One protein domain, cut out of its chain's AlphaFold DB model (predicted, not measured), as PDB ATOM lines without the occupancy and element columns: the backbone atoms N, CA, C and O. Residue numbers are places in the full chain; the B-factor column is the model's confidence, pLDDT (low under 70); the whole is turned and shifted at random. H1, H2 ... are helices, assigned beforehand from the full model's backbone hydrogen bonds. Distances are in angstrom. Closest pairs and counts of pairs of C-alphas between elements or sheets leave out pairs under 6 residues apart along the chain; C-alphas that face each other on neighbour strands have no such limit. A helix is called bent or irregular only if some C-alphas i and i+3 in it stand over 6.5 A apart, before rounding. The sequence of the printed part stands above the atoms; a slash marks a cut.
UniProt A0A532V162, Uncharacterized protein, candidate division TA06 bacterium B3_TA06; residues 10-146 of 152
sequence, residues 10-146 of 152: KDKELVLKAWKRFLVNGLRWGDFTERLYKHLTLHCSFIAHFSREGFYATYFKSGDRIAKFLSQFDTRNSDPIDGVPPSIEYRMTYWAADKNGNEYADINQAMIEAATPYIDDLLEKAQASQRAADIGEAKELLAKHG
ATOM      1  N   LYS A  10     153.236 209.356 201.772       97.94
ATOM      2  CA  LYS A  10     154.242 208.435 201.232       97.94
ATOM      3  C   LYS A  10     154.143 208.294 199.713       97.94
ATOM      4  O   LYS A  10     155.166 208.257 199.029       97.94
ATOM      5  N   ASP A  11     152.936 208.224 199.155       98.00
ATOM      6  CA  ASP A  11     152.766 208.213 197.701       98.00
ATOM      7  C   ASP A  11     153.261 209.512 197.069       98.00
ATOM      8  O   ASP A  11     153.907 209.465 196.016       98.00
ATOM      9  N   LYS A  12     152.999 210.654 197.721       98.50
ATOM     10  CA  LYS A  12     153.483 211.967 197.284       98.50
ATOM     11  C   LYS A  12     155.013 212.029 197.281       98.50
ATOM     12  O   LYS A  12     155.620 212.432 196.289       98.50
ATOM     13  N   GLU A  13     155.659 211.520 198.325       98.38
ATOM     14  CA  GLU A  13     157.121 211.395 198.381       98.38
ATOM     15  C   GLU A  13     157.680 210.515 197.253       98.38
ATOM     16  O   GLU A  13     158.707 210.846 196.653       98.38
ATOM     17  N   LEU A  14     157.002 209.413 196.915       98.44
ATOM     18  CA  LEU A  14     157.404 208.547 195.804       98.44
ATOM     19  C   LEU A  14     157.268 209.239 194.442       98.44
ATOM     20  O   LEU A  14     158.133 209.042 193.584       98.44
ATOM     21  N   VAL A  15     156.228 210.057 194.236       98.69
ATOM     22  CA  VAL A  15     156.121 210.914 193.044       98.69
ATOM     23  C   VAL A  15     157.270 211.910 193.002       98.69
ATOM     24  O   VAL A  15     157.967 211.974 191.991       98.69
ATOM     25  N   LEU A  16     157.525 212.632 194.096       98.75
ATOM     26  CA  LEU A  16     158.596 213.626 194.139       98.75
ATOM     27  C   LEU A  16     159.972 212.989 193.889       98.75
ATOM     28  O   LEU A  16     160.817 213.560 193.200       98.75
ATOM     29  N   LYS A  17     160.207 211.774 194.397       98.69
ATOM     30  CA  LYS A  17     161.430 211.012 194.120       98.69
ATOM     31  C   LYS A  17     161.546 210.633 192.642       98.69
ATOM     32  O   LYS A  17     162.633 210.746 192.074       98.69
ATOM     33  N   ALA A  18     160.453 210.193 192.015       98.81
ATOM     34  CA  ALA A  18     160.428 209.895 190.585       98.81
ATOM     35  C   ALA A  18     160.677 211.156 189.741       98.81
ATOM     36  O   ALA A  18     161.461 211.101 188.798       98.81
ATOM     37  N   TRP A  19     160.082 212.289 190.128       98.88
ATOM     38  CA  TRP A  19     160.305 213.597 189.514       98.88
ATOM     39  C   TRP A  19     161.776 214.009 189.556       98.88
ATOM     40  O   TRP A  19     162.382 214.239 188.514       98.88
ATOM     41  N   LYS A  20     162.392 213.997 190.742       98.81
ATOM     42  CA  LYS A  20     163.817 214.328 190.905       98.81
ATOM     43  C   LYS A  20     164.712 213.441 190.043       98.81
ATOM     44  O   LYS A  20     165.593 213.946 189.360       98.81
ATOM     45  N   ARG A  21     164.467 212.124 190.030       98.75
ATOM     46  CA  ARG A  21     165.236 211.191 189.191       98.75
ATOM     47  C   ARG A  21     165.085 211.507 187.702       98.75
ATOM     48  O   ARG A  21     166.065 211.438 186.969       98.75
ATOM     49  N   PHE A  22     163.874 211.845 187.265       98.81
ATOM     50  CA  PHE A  22     163.592 212.206 185.879       98.81
ATOM     51  C   PHE A  22     164.350 213.468 185.448       98.81
ATOM     52  O   PHE A  22     164.972 213.460 184.388       98.81
ATOM     53  N   LEU A  23     164.372 214.502 186.293       98.75
ATOM     54  CA  LEU A  23     165.124 215.734 186.044       98.75
ATOM     55  C   LEU A  23     166.639 215.500 186.006       98.75
ATOM     56  O   LEU A  23     167.287 215.858 185.027       98.75
ATOM     57  N   VAL A  24     167.186 214.836 187.032       98.31
ATOM     58  CA  VAL A  24     168.628 214.533 187.149       98.31
ATOM     59  C   VAL A  24     169.142 213.760 185.935       98.31
ATOM     60  O   VAL A  24     170.258 213.988 185.479       98.31
ATOM     61  N   ASN A  25     168.324 212.863 185.387       98.06
ATOM     62  CA  ASN A  25     168.690 212.040 184.239       98.06
ATOM     63  C   ASN A  25     168.324 212.675 182.886       98.06
ATOM     64  O   ASN A  25     168.239 211.958 181.888       98.06
ATOM     65  N   GLY A  26     168.087 213.989 182.828       97.56
ATOM     66  CA  GLY A  26     167.897 214.702 181.565       97.56
ATOM     67  C   GLY A  26     166.573 214.391 180.869       97.56
ATOM     68  O   GLY A  26     166.541 214.270 179.648       97.56
ATOM     69  N   LEU A  27     165.491 214.211 181.633       98.25
ATOM     70  CA  LEU A  27     164.145 213.924 181.116       98.25
ATOM     71  C   LEU A  27     164.059 212.614 180.312       98.25
ATOM     72  O   LEU A  27     163.243 212.476 179.405       98.25
ATOM     73  N   ARG A  28     164.884 211.617 180.649       97.75
ATOM     74  CA  ARG A  28     164.949 210.324 179.949       97.75
ATOM     75  C   ARG A  28     163.660 209.500 180.087       97.75
ATOM     76  O   ARG A  28     163.201 209.240 181.197       97.75
ATOM     77  N   TRP A  29     163.158 208.946 178.978       97.75
ATOM     78  CA  TRP A  29     161.969 208.069 178.927       97.75
ATOM     79  C   TRP A  29     161.941 206.960 179.988       97.75
ATOM     80  O   TRP A  29     160.920 206.752 180.640       97.75
ATOM     81  N   GLY A  30     163.064 206.266 180.205       97.88
ATOM     82  CA  GLY A  30     163.162 205.194 181.204       97.88
ATOM     83  C   GLY A  30     162.915 205.656 182.648       97.88
ATOM     84  O   GLY A  30     162.541 204.852 183.500       97.88
ATOM     85  N   ASP A  31     163.075 206.951 182.922       98.56
ATOM     86  CA  ASP A  31     162.798 207.561 184.221       98.56
ATOM     87  C   ASP A  31     161.408 208.202 184.308       98.56
ATOM     88  O   ASP A  31     160.940 208.470 185.417       98.56
ATOM     89  N   PHE A  32     160.714 208.371 183.178       98.25
ATOM     90  CA  PHE A  32     159.344 208.875 183.125       98.25
ATOM     91  C   PHE A  32     158.348 207.797 183.560       98.25
ATOM     92  O   PHE A  32     157.696 207.146 182.748       98.25
ATOM     93  N   THR A  33     158.276 207.533 184.863       98.25
ATOM     94  CA  THR A  33     157.453 206.443 185.412       98.25
ATOM     95  C   THR A  33     155.949 206.680 185.240       98.25
ATOM     96  O   THR A  33     155.489 207.818 185.193       98.25
ATOM     97  N   GLU A  34     155.164 205.600 185.262       97.25
ATOM     98  CA  GLU A  34     153.693 205.656 185.280       97.25
ATOM     99  C   GLU A  34     153.144 206.538 186.405       97.25
ATOM    100  O   GLU A  34     152.198 207.294 186.214       97.25
ATOM    101  N   ARG A  35     153.777 206.479 187.579       97.06
ATOM    102  CA  ARG A  35     153.387 207.274 188.742       97.06
ATOM    103  C   ARG A  35     153.559 208.774 188.488       97.06
ATOM    104  O   ARG A  35     152.665 209.550 188.807       97.06
ATOM    105  N   LEU A  36     154.693 209.167 187.904       98.12
ATOM    106  CA  LEU A  36     154.968 210.561 187.560       98.12
ATOM    107  C   LEU A  36     154.005 211.061 186.477       98.12
ATOM    108  O   LEU A  36     153.427 212.132 186.625       98.12
ATOM    109  N   TYR A  37     153.789 210.264 185.430       97.75
ATOM    110  CA  TYR A  37     152.826 210.570 184.372       97.75
ATOM    111  C   TYR A  37     151.418 210.820 184.928       97.75
ATOM    112  O   TYR A  37     150.829 211.864 184.651       97.75
ATOM    113  N   LYS A  38     150.902 209.900 185.757       96.19
ATOM    114  CA  LYS A  38     149.577 210.039 186.376       96.19
ATOM    115  C   LYS A  38     149.469 211.313 187.206       96.19
ATOM    116  O   LYS A  38     148.470 212.012 187.098       96.19
ATOM    117  N   HIS A  39     150.499 211.640 187.986       97.19
ATOM    118  CA  HIS A  39     150.499 212.871 188.775       97.19
ATOM    119  C   HIS A  39     150.455 214.121 187.891       97.19
ATOM    120  O   HIS A  39     149.610 214.986 188.096       97.19
ATOM    121  N   LEU A  40     151.296 214.187 186.854       96.94
ATOM    122  CA  LEU A  40     151.326 215.328 185.935       96.94
ATOM    123  C   LEU A  40     149.979 215.538 185.229       96.94
ATOM    124  O   LEU A  40     149.484 216.663 185.178       96.94
ATOM    125  N   THR A  41     149.360 214.468 184.722       94.75
ATOM    126  CA  THR A  41     148.101 214.587 183.972       94.75
ATOM    127  C   THR A  41     146.869 214.799 184.852       94.75
ATOM    128  O   THR A  41     145.903 215.386 184.373       94.75
ATOM    129  N   LEU A  42     146.863 214.321 186.102       93.81
ATOM    130  CA  LEU A  42     145.704 214.440 186.998       93.81
ATOM    131  C   LEU A  42     145.779 215.670 187.906       93.81
ATOM    132  O   LEU A  42     144.742 216.216 188.277       93.81
ATOM    133  N   HIS A  43     146.987 216.091 188.286       94.75
ATOM    134  CA  HIS A  43     147.188 217.039 189.385       94.75
ATOM    135  C   HIS A  43     148.070 218.237 189.023       94.75
ATOM    136  O   HIS A  43     148.178 219.150 189.835       94.75
ATOM    137  N   CYS A  44     148.652 218.288 187.819       96.06
ATOM    138  CA  CYS A  44     149.455 219.432 187.363       96.06
ATOM    139  C   CYS A  44     148.859 220.154 186.145       96.06
ATOM    140  O   CYS A  44     149.572 220.870 185.455       96.06
ATOM    141  N   SER A  45     147.564 219.985 185.855       94.25
ATOM    142  CA  SER A  45     146.863 220.730 184.790       94.25
ATOM    143  C   SER A  45     147.482 220.620 183.387       94.25
ATOM    144  O   SER A  45     147.291 221.507 182.554       94.25
ATOM    145  N   PHE A  46     148.190 219.527 183.100       94.69
ATOM    146  CA  PHE A  46     148.523 219.159 181.727       94.69
ATOM    147  C   PHE A  46     147.304 218.512 181.070       94.69
ATOM    148  O   PHE A  46     146.625 217.689 181.687       94.69
ATOM    149  N   ILE A  47     147.031 218.871 179.815       87.31
ATOM    150  CA  ILE A  47     145.944 218.254 179.055       87.31
ATOM    151  C   ILE A  47     146.271 216.771 178.870       87.31
ATOM    152  O   ILE A  47     147.377 216.393 178.476       87.31
ATOM    153  N   ALA A  48     145.293 215.930 179.196       63.62
ATOM    154  CA  ALA A  48     145.466 214.492 179.205       63.62
ATOM    155  C   ALA A  48     145.720 213.954 177.792       63.62
ATOM    156  O   ALA A  48     144.831 213.930 176.942       63.62
ATOM    157  N   HIS A  49     146.931 213.456 177.564       74.94
ATOM    158  CA  HIS A  49     147.191 212.491 176.504       74.94
ATOM    159  C   HIS A  49     146.861 211.103 177.056       74.94
ATOM    160  O   HIS A  49     147.349 210.755 178.122       74.94
ATOM    161  N   PHE A  50     146.044 210.308 176.353       81.88
ATOM    162  CA  PHE A  50     145.478 209.038 176.850       81.88
ATOM    163  C   PHE A  50     146.505 207.948 177.227       81.88
ATOM    164  O   PHE A  50     146.120 206.877 177.696       81.88
ATOM    165  N   SER A  51     147.804 208.184 177.028       94.75
ATOM    166  CA  SER A  51     148.873 207.271 177.417       94.75
ATOM    167  C   SER A  51     150.136 208.013 177.853       94.75
ATOM    168  O   SER A  51     150.434 209.119 177.394       94.75
ATOM    169  N   ARG A  52     150.936 207.346 178.692       96.50
ATOM    170  CA  ARG A  52     152.266 207.806 179.113       96.50
ATOM    171  C   ARG A  52     153.192 208.087 177.931       96.50
ATOM    172  O   ARG A  52     153.947 209.052 177.955       96.50
ATOM    173  N   GLU A  53     153.132 207.240 176.906       96.31
ATOM    174  CA  GLU A  53     153.914 207.400 175.680       96.31
ATOM    175  C   GLU A  53     153.474 208.632 174.893       96.31
ATOM    176  O   GLU A  53     154.322 209.435 174.514       96.31
ATOM    177  N   GLY A  54     152.164 208.830 174.719       95.88
ATOM    178  CA  GLY A  54     151.623 210.005 174.040       95.88
ATOM    179  C   GLY A  54     151.983 211.299 174.765       95.88
ATOM    180  O   GLY A  54     152.445 212.242 174.134       95.88
ATOM    181  N   PHE A  55     151.867 211.320 176.097       97.00
ATOM    182  CA  PHE A  55     152.302 212.460 176.905       97.00
ATOM    183  C   PHE A  55     153.784 212.761 176.681       97.00
ATOM    184  O   PHE A  55     154.168 213.906 176.441       97.00
ATOM    185  N   TYR A  56     154.627 211.728 176.741       97.25
ATOM    186  CA  TYR A  56     156.059 211.924 176.588       97.25
ATOM    187  C   TYR A  56     156.430 212.398 175.183       97.25
ATOM    188  O   TYR A  56     157.268 213.285 175.034       97.25
ATOM    189  N   ALA A  57     155.785 211.839 174.159       95.50
ATOM    190  CA  ALA A  57     155.959 212.259 172.777       95.50
ATOM    191  C   ALA A  57     155.588 213.735 172.574       95.50
ATOM    192  O   ALA A  57     156.307 214.438 171.870       95.50
ATOM    193  N   THR A  58     154.529 214.222 173.227       94.88
ATOM    194  CA  THR A  58     154.110 215.625 173.116       94.88
ATOM    195  C   THR A  58     155.098 216.600 173.751       94.88
ATOM    196  O   THR A  58     155.366 217.654 173.173       94.88
ATOM    197  N   TYR A  59     155.614 216.293 174.945       96.44
ATOM    198  CA  TYR A  59     156.357 217.280 175.741       96.44
ATOM    199  C   TYR A  59     157.879 217.116 175.716       96.44
ATOM    200  O   TYR A  59     158.580 218.085 175.990       96.44
ATOM    201  N   PHE A  60     158.408 215.933 175.387       96.69
ATOM    202  CA  PHE A  60     159.835 215.622 175.569       96.69
ATOM    203  C   PHE A  60     160.557 215.155 174.295       96.69
ATOM    204  O   PHE A  60     161.621 214.540 174.383       96.69
ATOM    205  N   LYS A  61     159.990 215.406 173.105       93.88
ATOM    206  CA  LYS A  61     160.608 215.045 171.812       93.88
ATOM    207  C   LYS A  61     161.246 216.204 171.058       93.88
ATOM    208  O   LYS A  61     162.162 215.956 170.282       93.88
ATOM    209  N   SER A  62     160.795 217.428 171.292       95.06
ATOM    210  CA  SER A  62     161.363 218.633 170.694       95.06
ATOM    211  C   SER A  62     161.738 219.629 171.785       95.06
ATOM    212  O   SER A  62     161.153 219.647 172.873       95.06
ATOM    213  N   GLY A  63     162.768 220.426 171.519       97.25
ATOM    214  CA  GLY A  63     163.325 221.330 172.515       97.25
ATOM    215  C   GLY A  63     162.385 222.479 172.870       97.25
ATOM    216  O   GLY A  63     162.302 222.861 174.035       97.25
ATOM    217  N   ASP A  64     161.605 222.979 171.910       96.69
ATOM    218  CA  ASP A  64     160.565 223.986 172.149       96.69
ATOM    219  C   ASP A  64     159.490 223.483 173.134       96.69
ATOM    220  O   ASP A  64     159.069 224.204 174.045       96.69
ATOM    221  N   ARG A  65     159.080 222.217 173.002       96.81
ATOM    222  CA  ARG A  65     158.088 221.576 173.870       96.81
ATOM    223  C   ARG A  65     158.646 221.285 175.251       96.81
ATOM    224  O   ARG A  65     157.932 221.524 176.224       96.81
ATOM    225  N   ILE A  66     159.911 220.874 175.342       98.19
ATOM    226  CA  ILE A  66     160.610 220.725 176.624       98.19
ATOM    227  C   ILE A  66     160.664 222.075 177.341       98.19
ATOM    228  O   ILE A  66     160.293 222.159 178.511       98.19
ATOM    229  N   ALA A  67     161.060 223.142 176.643       97.94
ATOM    230  CA  ALA A  67     161.118 224.480 177.219       97.94
ATOM    231  C   ALA A  67     159.736 224.956 177.692       97.94
ATOM    232  O   ALA A  67     159.595 225.445 178.815       97.94
ATOM    233  N   LYS A  68     158.691 224.738 176.879       97.12
ATOM    234  CA  LYS A  68     157.309 225.029 177.276       97.12
ATOM    235  C   LYS A  68     156.921 224.237 178.526       97.12
ATOM    236  O   LYS A  68     156.420 224.839 179.467       97.12
ATOM    237  N   PHE A  69     157.179 222.931 178.574       97.81
ATOM    238  CA  PHE A  69     156.888 222.084 179.735       97.81
ATOM    239  C   PHE A  69     157.588 222.584 181.008       97.81
ATOM    240  O   PHE A  69     156.937 222.771 182.034       97.81
ATOM    241  N   LEU A  70     158.896 222.854 180.935       98.44
ATOM    242  CA  LEU A  70     159.690 223.302 182.083       98.44
ATOM    243  C   LEU A  70     159.268 224.682 182.595       98.44
ATOM    244  O   LEU A  70     159.399 224.937 183.787       98.44
ATOM    245  N   SER A  71     158.699 225.541 181.740       97.94
ATOM    246  CA  SER A  71     158.243 226.877 182.150       97.94
ATOM    247  C   SER A  71     157.185 226.860 183.262       97.94
ATOM    248  O   SER A  71     157.142 227.799 184.054       97.94
ATOM    249  N   GLN A  72     156.394 225.783 183.380       98.19
ATOM    250  CA  GLN A  72     155.432 225.591 184.473       98.19
ATOM    251  C   GLN A  72     156.109 225.317 185.826       98.19
ATOM    252  O   GLN A  72     155.496 225.491 186.871       98.19
ATOM    253  N   PHE A  73     157.367 224.886 185.830       98.50
ATOM    254  CA  PHE A  73     158.128 224.593 187.048       98.50
ATOM    255  C   PHE A  73     159.215 225.640 187.325       98.50
ATOM    256  O   PHE A  73     159.958 225.507 188.293       98.50
ATOM    257  N   ASP A  74     159.312 226.674 186.491       98.31
ATOM    258  CA  ASP A  74     160.314 227.729 186.596       98.31
ATOM    259  C   ASP A  74     159.787 228.909 187.414       98.31
ATOM    260  O   ASP A  74     158.926 229.660 186.957       98.31
ATOM    261  N   THR A  75     160.346 229.112 188.608       97.12
ATOM    262  CA  THR A  75     159.960 230.189 189.535       97.12
ATOM    263  C   THR A  75     160.165 231.592 188.966       97.12
ATOM    264  O   THR A  75     159.574 232.545 189.466       97.12
ATOM    265  N   ARG A  76     160.972 231.758 187.910       97.12
ATOM    266  CA  ARG A  76     161.096 233.049 187.207       97.12
ATOM    267  C   ARG A  76     159.802 233.446 186.494       97.12
ATOM    268  O   ARG A  76     159.600 234.626 186.229       97.12
ATOM    269  N   ASN A  77     158.927 232.476 186.224       96.62
ATOM    270  CA  ASN A  77     157.607 232.679 185.632       96.62
ATOM    271  C   ASN A  77     156.491 232.753 186.686       96.62
ATOM    272  O   ASN A  77     155.317 232.671 186.320       96.62
ATOM    273  N   SER A  78     156.827 232.847 187.977       97.00
ATOM    274  CA  SER A  78     155.827 232.898 189.041       97.00
ATOM    275  C   SER A  78     154.889 234.091 188.888       97.00
ATOM    276  O   SER A  78     155.319 235.224 188.663       97.00
ATOM    277  N   ASP A  79     153.596 233.828 189.056       95.56
ATOM    278  CA  ASP A  79     152.584 234.868 189.154       95.56
ATOM    279  C   ASP A  79     152.840 235.733 190.409       95.56
ATOM    280  O   ASP A  79     153.118 235.183 191.480       95.56
ATOM    281  N   PRO A  80     152.763 237.073 190.320       94.62
ATOM    282  CA  PRO A  80     153.096 237.956 191.439       94.62
ATOM    283  C   PRO A  80     152.104 237.886 192.610       94.62
ATOM    284  O   PRO A  80     152.436 238.339 193.704       94.62
ATOM    285  N   ILE A  81     150.895 237.358 192.401       93.12
ATOM    286  CA  ILE A  81     149.854 237.237 193.428       93.12
ATOM    287  C   ILE A  81     149.951 235.881 194.127       93.12
ATOM    288  O   ILE A  81     149.809 235.797 195.349       93.12
ATOM    289  N   ASP A  82     150.163 234.813 193.359       94.69
ATOM    290  CA  ASP A  82     150.157 233.446 193.886       94.69
ATOM    291  C   ASP A  82     151.552 232.889 194.194       94.69
ATOM    292  O   ASP A  82     151.661 231.883 194.893       94.69
ATOM    293  N   GLY A  83     152.618 233.518 193.692       94.62
ATOM    294  CA  GLY A  83     154.006 233.116 193.936       94.62
ATOM    295  C   GLY A  83     154.438 231.830 193.221       94.62
ATOM    296  O   GLY A  83     155.577 231.392 193.385       94.62
ATOM    297  N   VAL A  84     153.567 231.239 192.400       96.62
ATOM    298  CA  VAL A  84     153.822 230.005 191.639       96.62
ATOM    299  C   VAL A  84     153.644 230.235 190.138       96.62
ATOM    300  O   VAL A  84     152.851 231.096 189.747       96.62
ATOM    301  N   PRO A  85     154.335 229.479 189.267       97.75
ATOM    302  CA  PRO A  85     154.173 229.638 187.828       97.75
ATOM    303  C   PRO A  85     152.787 229.179 187.356       97.75
ATOM    304  O   PRO A  85     152.230 228.207 187.888       97.75
ATOM    305  N   PRO A  86     152.205 229.827 186.337       97.25
ATOM    306  CA  PRO A  86     150.951 229.383 185.755       97.25
ATOM    307  C   PRO A  86     151.146 228.093 184.946       97.25
ATOM    308  O   PRO A  86     152.200 227.844 184.360       97.25
ATOM    309  N   SER A  87     150.094 227.282 184.860       96.50
ATOM    310  CA  SER A  87     150.079 226.095 184.000       96.50
ATOM    311  C   SER A  87     150.239 226.448 182.519       96.50
ATOM    312  O   SER A  87     149.748 227.480 182.054       96.50
ATOM    313  N   ILE A  88     150.892 225.582 181.742       95.81
ATOM    314  CA  ILE A  88     151.197 225.888 180.332       95.81
ATOM    315  C   ILE A  88     149.999 225.762 179.387       95.81
ATOM    316  O   ILE A  88     150.041 226.316 178.285       95.81
ATOM    317  N   GLU A  89     148.961 225.037 179.807       94.31
ATOM    318  CA  GLU A  89     147.748 224.811 179.014       94.31
ATOM    319  C   GLU A  89     146.640 225.803 179.375       94.31
ATOM    320  O   GLU A  89     146.050 226.416 178.489       94.31
ATOM    321  N   TYR A  90     146.394 226.019 180.671       93.62
ATOM    322  CA  TYR A  90     145.290 226.868 181.135       93.62
ATOM    323  C   TYR A  90     145.722 228.273 181.552       93.62
ATOM    324  O   TYR A  90     144.862 229.125 181.752       93.62
ATOM    325  N   ARG A  91     147.031 228.529 181.699       95.25
ATOM    326  CA  ARG A  91     147.588 229.810 182.176       95.25
ATOM    327  C   ARG A  91     147.100 230.229 183.569       95.25
ATOM    328  O   ARG A  91     147.168 231.397 183.919       95.25
ATOM    329  N   MET A  92     146.663 229.259 184.370       94.25
ATOM    330  CA  MET A  92     146.192 229.450 185.745       94.25
ATOM    331  C   MET A  92     147.157 228.817 186.747       94.25
ATOM    332  O   MET A  92     147.787 227.801 186.444       94.25
ATOM    333  N   THR A  93     147.216 229.369 187.953       96.25
ATOM    334  CA  THR A  93     148.081 228.962 189.081       96.25
ATOM    335  C   THR A  93     147.450 227.907 189.993       96.25
ATOM    336  O   THR A  93     148.143 227.328 190.828       96.25
ATOM    337  N   TYR A  94     146.156 227.599 189.816       93.38
ATOM    338  CA  TYR A  94     145.390 226.682 190.676       93.38
ATOM    339  C   TYR A  94     145.991 225.286 190.829       93.38
ATOM    340  O   TYR A  94     145.687 224.605 191.800       93.38
ATOM    341  N   TRP A  95     146.844 224.862 189.898       95.12
ATOM    342  CA  TRP A  95     147.532 223.580 189.988       95.12
ATOM    343  C   TRP A  95     148.533 223.534 191.155       95.12
ATOM    344  O   TRP A  95     148.677 222.484 191.767       95.12
ATOM    345  N   ALA A  96     149.187 224.642 191.521       96.81
ATOM    346  CA  ALA A  96     150.218 224.673 192.571       96.81
ATOM    347  C   ALA A  96     149.924 225.643 193.722       96.81
ATOM    348  O   ALA A  96     150.477 225.474 194.808       96.81
ATOM    349  N   ALA A  97     149.065 226.641 193.515       94.94
ATOM    350  CA  ALA A  97     148.699 227.577 194.568       94.94
ATOM    351  C   ALA A  97     147.947 226.847 195.694       94.94
ATOM    352  O   ALA A  97     147.019 226.080 195.427       94.94
ATOM    353  N   ASP A  98     148.321 227.118 196.949       89.06
ATOM    354  CA  ASP A  98     147.606 226.640 198.143       89.06
ATOM    355  C   ASP A  98     146.349 227.494 198.384       89.06
ATOM    356  O   ASP A  98     146.244 228.290 199.319       89.06
ATOM    357  N   LYS A  99     145.427 227.417 197.425       85.50
ATOM    358  CA  LYS A  99     144.154 228.141 197.391       85.50
ATOM    359  C   LYS A  99     143.070 227.203 196.868       85.50
ATOM    360  O   LYS A  99     143.358 226.185 196.244       85.50
ATOM    361  N   ASN A 100     141.807 227.546 197.118       79.38
ATOM    362  CA  ASN A 100     140.636 226.841 196.575       79.38
ATOM    363  C   ASN A 100     140.580 225.329 196.881       79.38
ATOM    364  O   ASN A 100     140.020 224.565 196.102       79.38
ATOM    365  N   GLY A 101     141.154 224.891 198.008       82.69
ATOM    366  CA  GLY A 101     141.133 223.481 198.406       82.69
ATOM    367  C   GLY A 101     142.029 222.574 197.558       82.69
ATOM    368  O   GLY A 101     141.742 221.387 197.443       82.69
ATOM    369  N   ASN A 102     143.097 223.102 196.949       90.56
ATOM    370  CA  ASN A 102     144.068 222.282 196.230       90.56
ATOM    371  C   ASN A 102     144.872 221.380 197.187       90.56
ATOM    372  O   ASN A 102     145.946 221.736 197.669       90.56
ATOM    373  N   GLU A 103     144.376 220.166 197.414       93.81
ATOM    374  CA  GLU A 103     144.994 219.174 198.304       93.81
ATOM    375  C   GLU A 103     146.376 218.669 197.826       93.81
ATOM    376  O   GLU A 103     147.086 217.986 198.572       93.81
ATOM    377  N   TYR A 104     146.774 218.995 196.590       96.31
ATOM    378  CA  TYR A 104     148.051 218.607 195.976       96.31
ATOM    379  C   TYR A 104     149.056 219.765 195.893       96.31
ATOM    380  O   TYR A 104     150.164 219.569 195.388       96.31
ATOM    381  N   ALA A 105     148.710 220.953 196.405       96.50
ATOM    382  CA  ALA A 105     149.586 222.124 196.381       96.50
ATOM    383  C   ALA A 105     150.956 221.839 197.020       96.50
ATOM    384  O   ALA A 105     151.982 222.245 196.481       96.50
ATOM    385  N   ASP A 106     150.992 221.070 198.113       97.12
ATOM    386  CA  ASP A 106     152.224 220.743 198.837       97.12
ATOM    387  C   ASP A 106     153.246 219.964 197.988       97.12
ATOM    388  O   ASP A 106     154.428 220.306 197.961       97.12
ATOM    389  N   ILE A 107     152.811 218.934 197.259       98.25
ATOM    390  CA  ILE A 107     153.681 218.199 196.338       98.25
ATOM    391  C   ILE A 107     154.001 219.015 195.089       98.25
ATOM    392  O   ILE A 107     155.138 218.971 194.623       98.25
ATOM    393  N   ASN A 108     153.046 219.774 194.558       98.31
ATOM    394  CA  ASN A 108     153.254 220.539 193.332       98.31
ATOM    395  C   ASN A 108     154.261 221.678 193.538       98.31
ATOM    396  O   ASN A 108     155.153 221.857 192.710       98.31
ATOM    397  N   GLN A 109     154.212 222.363 194.682       98.12
ATOM    398  CA  GLN A 109     155.241 223.326 195.083       98.12
ATOM    399  C   GLN A 109     156.593 222.646 195.316       98.12
ATOM    400  O   GLN A 109     157.604 223.100 194.786       98.12
ATOM    401  N   ALA A 110     156.622 221.486 195.979       98.56
ATOM    402  CA  ALA A 110     157.865 220.731 196.129       98.56
ATOM    403  C   ALA A 110     158.456 220.270 194.779       98.56
ATOM    404  O   ALA A 110     159.673 220.126 194.655       98.56
ATOM    405  N   MET A 111     157.627 220.029 193.757       98.81
ATOM    406  CA  MET A 111     158.092 219.741 192.396       98.81
ATOM    407  C   MET A 111     158.710 220.971 191.724       98.81
ATOM    408  O   MET A 111     159.729 220.805 191.054       98.81
ATOM    409  N   ILE A 112     158.138 222.166 191.920       98.69
ATOM    410  CA  ILE A 112     158.712 223.446 191.465       98.69
ATOM    411  C   ILE A 112     160.094 223.642 192.100       98.69
ATOM    412  O   ILE A 112     161.091 223.745 191.391       98.69
ATOM    413  N   GLU A 113     160.177 223.584 193.431       98.44
ATOM    414  CA  GLU A 113     161.436 223.744 194.174       98.44
ATOM    415  C   GLU A 113     162.491 222.712 193.756       98.44
ATOM    416  O   GLU A 113     163.669 223.023 193.581       98.44
ATOM    417  N   ALA A 114     162.073 221.456 193.568       98.56
ATOM    418  CA  ALA A 114     162.963 220.393 193.122       98.56
ATOM    419  C   ALA A 114     163.468 220.592 191.686       98.56
ATOM    420  O   ALA A 114     164.504 220.020 191.346       98.56
ATOM    421  N   ALA A 115     162.745 221.346 190.854       98.56
ATOM    422  CA  ALA A 115     163.126 221.620 189.476       98.56
ATOM    423  C   ALA A 115     164.140 222.754 189.356       98.56
ATOM    424  O   ALA A 115     165.038 222.651 188.523       98.56
ATOM    425  N   THR A 116     164.048 223.773 190.215       97.62
ATOM    426  CA  THR A 116     164.890 224.979 190.197       97.62
ATOM    427  C   THR A 116     166.370 224.731 189.860       97.62
ATOM    428  O   THR A 116     166.853 225.366 188.924       97.62
ATOM    429  N   PRO A 117     167.108 223.808 190.516       98.12
ATOM    430  CA  PRO A 117     168.537 223.630 190.233       98.12
ATOM    431  C   PRO A 117     168.852 222.977 188.875       98.12
ATOM    432  O   PRO A 117     170.011 222.968 188.475       98.12
ATOM    433  N   TYR A 118     167.863 222.408 188.180       98.38
ATOM    434  CA  TYR A 118     168.053 221.701 186.906       98.38
ATOM    435  C   TYR A 118     167.542 222.483 185.695       98.38
ATOM    436  O   TYR A 118     167.866 222.120 184.567       98.38
ATOM    437  N   ILE A 119     166.722 223.519 185.898       98.19
ATOM    438  CA  ILE A 119     166.004 224.172 184.797       98.19
ATOM    439  C   ILE A 119     166.956 224.780 183.770       98.19
ATOM    440  O   ILE A 119     166.748 224.557 182.584       98.19
ATOM    441  N   ASP A 120     168.001 225.488 184.192       98.31
ATOM    442  CA  ASP A 120     168.897 226.164 183.245       98.31
ATOM    443  C   ASP A 120     169.634 225.173 182.329       98.31
ATOM    444  O   ASP A 120     169.586 225.323 181.111       98.31
ATOM    445  N   ASP A 121     170.215 224.103 182.884       98.44
ATOM    446  CA  ASP A 121     170.894 223.054 182.102       98.44
ATOM    447  C   ASP A 121     169.924 222.310 181.165       98.44
ATOM    448  O   ASP A 121     170.238 222.039 180.002       98.44
ATOM    449  N   LEU A 122     168.713 222.000 181.639       98.62
ATOM    450  CA  LEU A 122     167.701 221.345 180.811       98.62
ATOM    451  C   LEU A 122     167.212 222.253 179.674       98.62
ATOM    452  O   LEU A 122     166.994 221.765 178.563       98.62
ATOM    453  N   LEU A 123     167.055 223.554 179.928       98.44
ATOM    454  CA  LEU A 123     166.680 224.534 178.910       98.44
ATOM    455  C   LEU A 123     167.788 224.729 177.877       98.44
ATOM    456  O   LEU A 123     167.486 224.757 176.686       98.44
ATOM    457  N   GLU A 124     169.052 224.806 178.295       98.25
ATOM    458  CA  GLU A 124     170.190 224.912 177.377       98.25
ATOM    459  C   GLU A 124     170.244 223.703 176.429       98.25
ATOM    460  O   GLU A 124     170.300 223.857 175.204       98.25
ATOM    461  N   LYS A 125     170.119 222.487 176.976       97.94
ATOM    462  CA  LYS A 125     170.064 221.247 176.183       97.94
ATOM    463  C   LYS A 125     168.869 221.218 175.237       97.94
ATOM    464  O   LYS A 125     169.011 220.820 174.079       97.94
ATOM    465  N   ALA A 126     167.701 221.651 175.708       97.62
ATOM    466  CA  ALA A 126     166.500 221.731 174.889       97.62
ATOM    467  C   ALA A 126     166.687 222.711 173.721       97.62
ATOM    468  O   ALA A 126     166.431 222.351 172.574       97.62
ATOM    469  N   GLN A 127     167.205 223.912 173.978       97.94
ATOM    470  CA  GLN A 127     167.472 224.919 172.949       97.94
ATOM    471  C   GLN A 127     168.498 224.432 171.921       97.94
ATOM    472  O   GLN A 127     168.279 224.578 170.717       97.94
ATOM    473  N   ALA A 128     169.589 223.807 172.373       97.50
ATOM    474  CA  ALA A 128     170.592 223.228 171.486       97.50
ATOM    475  C   ALA A 128     169.993 222.131 170.588       97.50
ATOM    476  O   ALA A 128     170.226 222.128 169.377       97.50
ATOM    477  N   SER A 129     169.176 221.241 171.162       96.31
ATOM    478  CA  SER A 129     168.484 220.190 170.410       96.31
ATOM    479  C   SER A 129     167.477 220.757 169.410       96.31
ATOM    480  O   SER A 129     167.413 220.258 168.289       96.31
ATOM    481  N   GLN A 130     166.706 221.785 169.785       97.81
ATOM    482  CA  GLN A 130     165.750 222.425 168.876       97.81
ATOM    483  C   GLN A 130     166.475 223.064 167.699       97.81
ATOM    484  O   GLN A 130     166.142 222.798 166.552       97.81
ATOM    485  N   ARG A 131     167.534 223.831 167.975       97.50
ATOM    486  CA  ARG A 131     168.338 224.475 166.934       97.50
ATOM    487  C   ARG A 131     168.922 223.456 165.955       97.50
ATOM    488  O   ARG A 131     168.935 223.706 164.754       97.50
ATOM    489  N   ALA A 132     169.425 222.328 166.456       96.19
ATOM    490  CA  ALA A 132     169.949 221.265 165.605       96.19
ATOM    491  C   ALA A 132     168.855 220.655 164.709       96.19
ATOM    492  O   ALA A 132     169.100 220.455 163.520       96.19
ATOM    493  N   ALA A 133     167.661 220.410 165.262       95.06
ATOM    494  CA  ALA A 133     166.511 219.911 164.512       95.06
ATOM    495  C   ALA A 133     166.062 220.908 163.433       95.06
ATOM    496  O   ALA A 133     165.986 220.531 162.267       95.06
ATOM    497  N   ASP A 134     165.888 222.184 163.785       97.00
ATOM    498  CA  ASP A 134     165.470 223.242 162.856       97.00
ATOM    499  C   ASP A 134     166.450 223.388 161.681       97.00
ATOM    500  O   ASP A 134     166.047 223.514 160.525       97.00
ATOM    501  N   ILE A 135     167.759 223.343 161.959       96.12
ATOM    502  CA  ILE A 135     168.791 223.382 160.914       96.12
ATOM    503  C   ILE A 135     168.703 222.138 160.020       96.12
ATOM    504  O   ILE A 135     168.863 222.256 158.804       96.12
ATOM    505  N   GLY A 136     168.470 220.959 160.600       95.25
ATOM    506  CA  GLY A 136     168.279 219.713 159.857       95.25
ATOM    507  C   GLY A 136     167.073 219.782 158.921       95.25
ATOM    508  O   GLY A 136     167.225 219.588 157.716       95.25
ATOM    509  N   GLU A 137     165.910 220.161 159.447       95.31
ATOM    510  CA  GLU A 137     164.672 220.322 158.675       95.31
ATOM    511  C   GLU A 137     164.825 221.370 157.567       95.31
ATOM    512  O   GLU A 137     164.411 221.145 156.427       95.31
ATOM    513  N   ALA A 138     165.485 222.496 157.852       95.88
ATOM    514  CA  ALA A 138     165.763 223.518 156.847       95.88
ATOM    515  C   ALA A 138     166.666 222.989 155.720       95.88
ATOM    516  O   ALA A 138     166.405 223.255 154.544       95.88
ATOM    517  N   LYS A 139     167.709 222.216 156.053       94.81
ATOM    518  CA  LYS A 139     168.589 221.573 155.063       94.81
ATOM    519  C   LYS A 139     167.819 220.593 154.178       94.81
ATOM    520  O   LYS A 139     167.969 220.635 152.957       94.81
ATOM    521  N   GLU A 140     166.981 219.748 154.770       94.69
ATOM    522  CA  GLU A 140     166.147 218.791 154.036       94.69
ATOM    523  C   GLU A 140     165.143 219.496 153.118       94.69
ATOM    524  O   GLU A 140     164.981 219.113 151.955       94.69
ATOM    525  N   LEU A 141     164.514 220.568 153.603       96.50
ATOM    526  CA  LEU A 141     163.588 221.374 152.816       96.50
ATOM    527  C   LEU A 141     164.287 222.020 151.613       96.50
ATOM    528  O   LEU A 141     163.777 221.954 150.496       96.50
ATOM    529  N   LEU A 142     165.473 222.603 151.808       95.69
ATOM    530  CA  LEU A 142     166.257 223.190 150.718       95.69
ATOM    531  C   LEU A 142     166.669 222.135 149.683       95.69
ATOM    532  O   LEU A 142     166.494 222.356 148.482       95.69
ATOM    533  N   ALA A 143     167.122 220.963 150.137       93.38
ATOM    534  CA  ALA A 143     167.474 219.845 149.264       93.38
ATOM    535  C   ALA A 143     166.274 219.350 148.438       93.38
ATOM    536  O   ALA A 143     166.404 219.137 147.231       93.38
ATOM    537  N   LYS A 144     165.082 219.248 149.048       95.75
ATOM    538  CA  LYS A 144     163.826 218.903 148.357       95.75
ATOM    539  C   LYS A 144     163.500 219.861 147.205       95.75
ATOM    540  O   LYS A 144     162.859 219.454 146.238       95.75
ATOM    541  N   HIS A 145     163.947 221.111 147.293       96.38
ATOM    542  CA  HIS A 145     163.753 222.138 146.269       96.38
ATOM    543  C   HIS A 145     164.987 222.370 145.377       96.38
ATOM    544  O   HIS A 145     164.995 223.312 144.588       96.38
ATOM    545  N   GLY A 146     166.016 221.519 145.462       94.31
ATOM    546  CA  GLY A 146     167.218 221.605 144.624       94.31
ATOM    547  C   GLY A 146     168.147 222.776 144.963       94.31
ATOM    548  O   GLY A 146     168.981 223.153 144.142       94.31
TER     549      GLY A 146
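Overview. This is residues 10 to 146 of the 152 residues of an uncharacterized protein of candidate division TA06 bacterium B3_TA06 (UniProt A0A532V162). A compact body of helices and one long loop has a straight helical arm sticking out of it: the long last helix, H5, bends sharply into two arms, H5a in the body beside H1, and H5b, which begins beside H4 and whose residues 135 to 144 stand free. H2 crosses H1, and H2, H3 and H4 follow one another at large angles until H4 meets the first part of H5b; the long loop, residues 72 to 104, leads from H4 to H5a. The printed part has 137 residues with five named helices, H1 to H5 in order, and no named strand; its class is all helix. The whole is compact, with a radius of gyration of the C-alphas of 16.2 A, but elongated, spanning 60 by 33 by 28 A.

Along the chain. Find C-alpha 10 at (154.242, 208.435, 201.232); there H1 begins, residues 10 to 24, 21.0 A long. Next come H2, residues 34 to 43, H3, residues 52 to 59, and H4, residues 63 to 71. H5, residues 105 to 144, begins at C-alpha 105 at (149.586, 222.124, 196.381). By its hydrogen bonds it was assigned as one helix, but it is bent: C-alphas 117 and 120 are 7.4 A apart. Its arms are H5a, residues 105 to 117, 20.0 A, and H5b, residues 120 to 144, 36.0 A, ending at C-alpha 144 at (163.826, 218.903, 148.357). H5a is itself irregular, with C-alphas 114 and 117 7.1 A apart.

Arrangement. Start at H1, which touches H5a at a shallow tilt of 21 degrees, the same way; their closest C-alphas, Lys 12 and Ile 107, are 6.3 A apart. With residues 15 to 19 alone H1 touches H2, about perpendicular at 75 degrees, closest at the C-alphas of Val 15 and Leu 36, 5.6 A. H2 and H5a are near each other. H2 and H3 only just touch, with 3 pairs of C-alphas within 8 A, the closest being Tyr 37 and Arg 52 at 6.0 A. H3 and H4 touch only at the corner by their tight link, with the C-alphas of Tyr 59 and Arg 65 closest at 5.0 A. H4 touches residues 123 to 130 of H5b, opposite ways at a shallow tilt of 27 degrees; look at the closest C-alphas, Gly 63 and Ala 126, 4.0 A apart. H5a and H5b stand about perpendicular, at 74 degrees. In H1, H2, H3, H4 and H5b every O i to N i+4 pair is within hydrogen-bond range; in H5a 8 of 9 are.

Size, cuts and confidence. The C-alphas farthest apart are those of Gly 101 and Gly 146, 59.8 A. Without residues 135 to 146, which stand free, the body spans 43 by 31 by 26 A. The printed part has no cut, and the link from H4 to H5, 33 residues, is long. The mean pLDDT of the printed part is 95.9; look at residue 48 for the one value under 70.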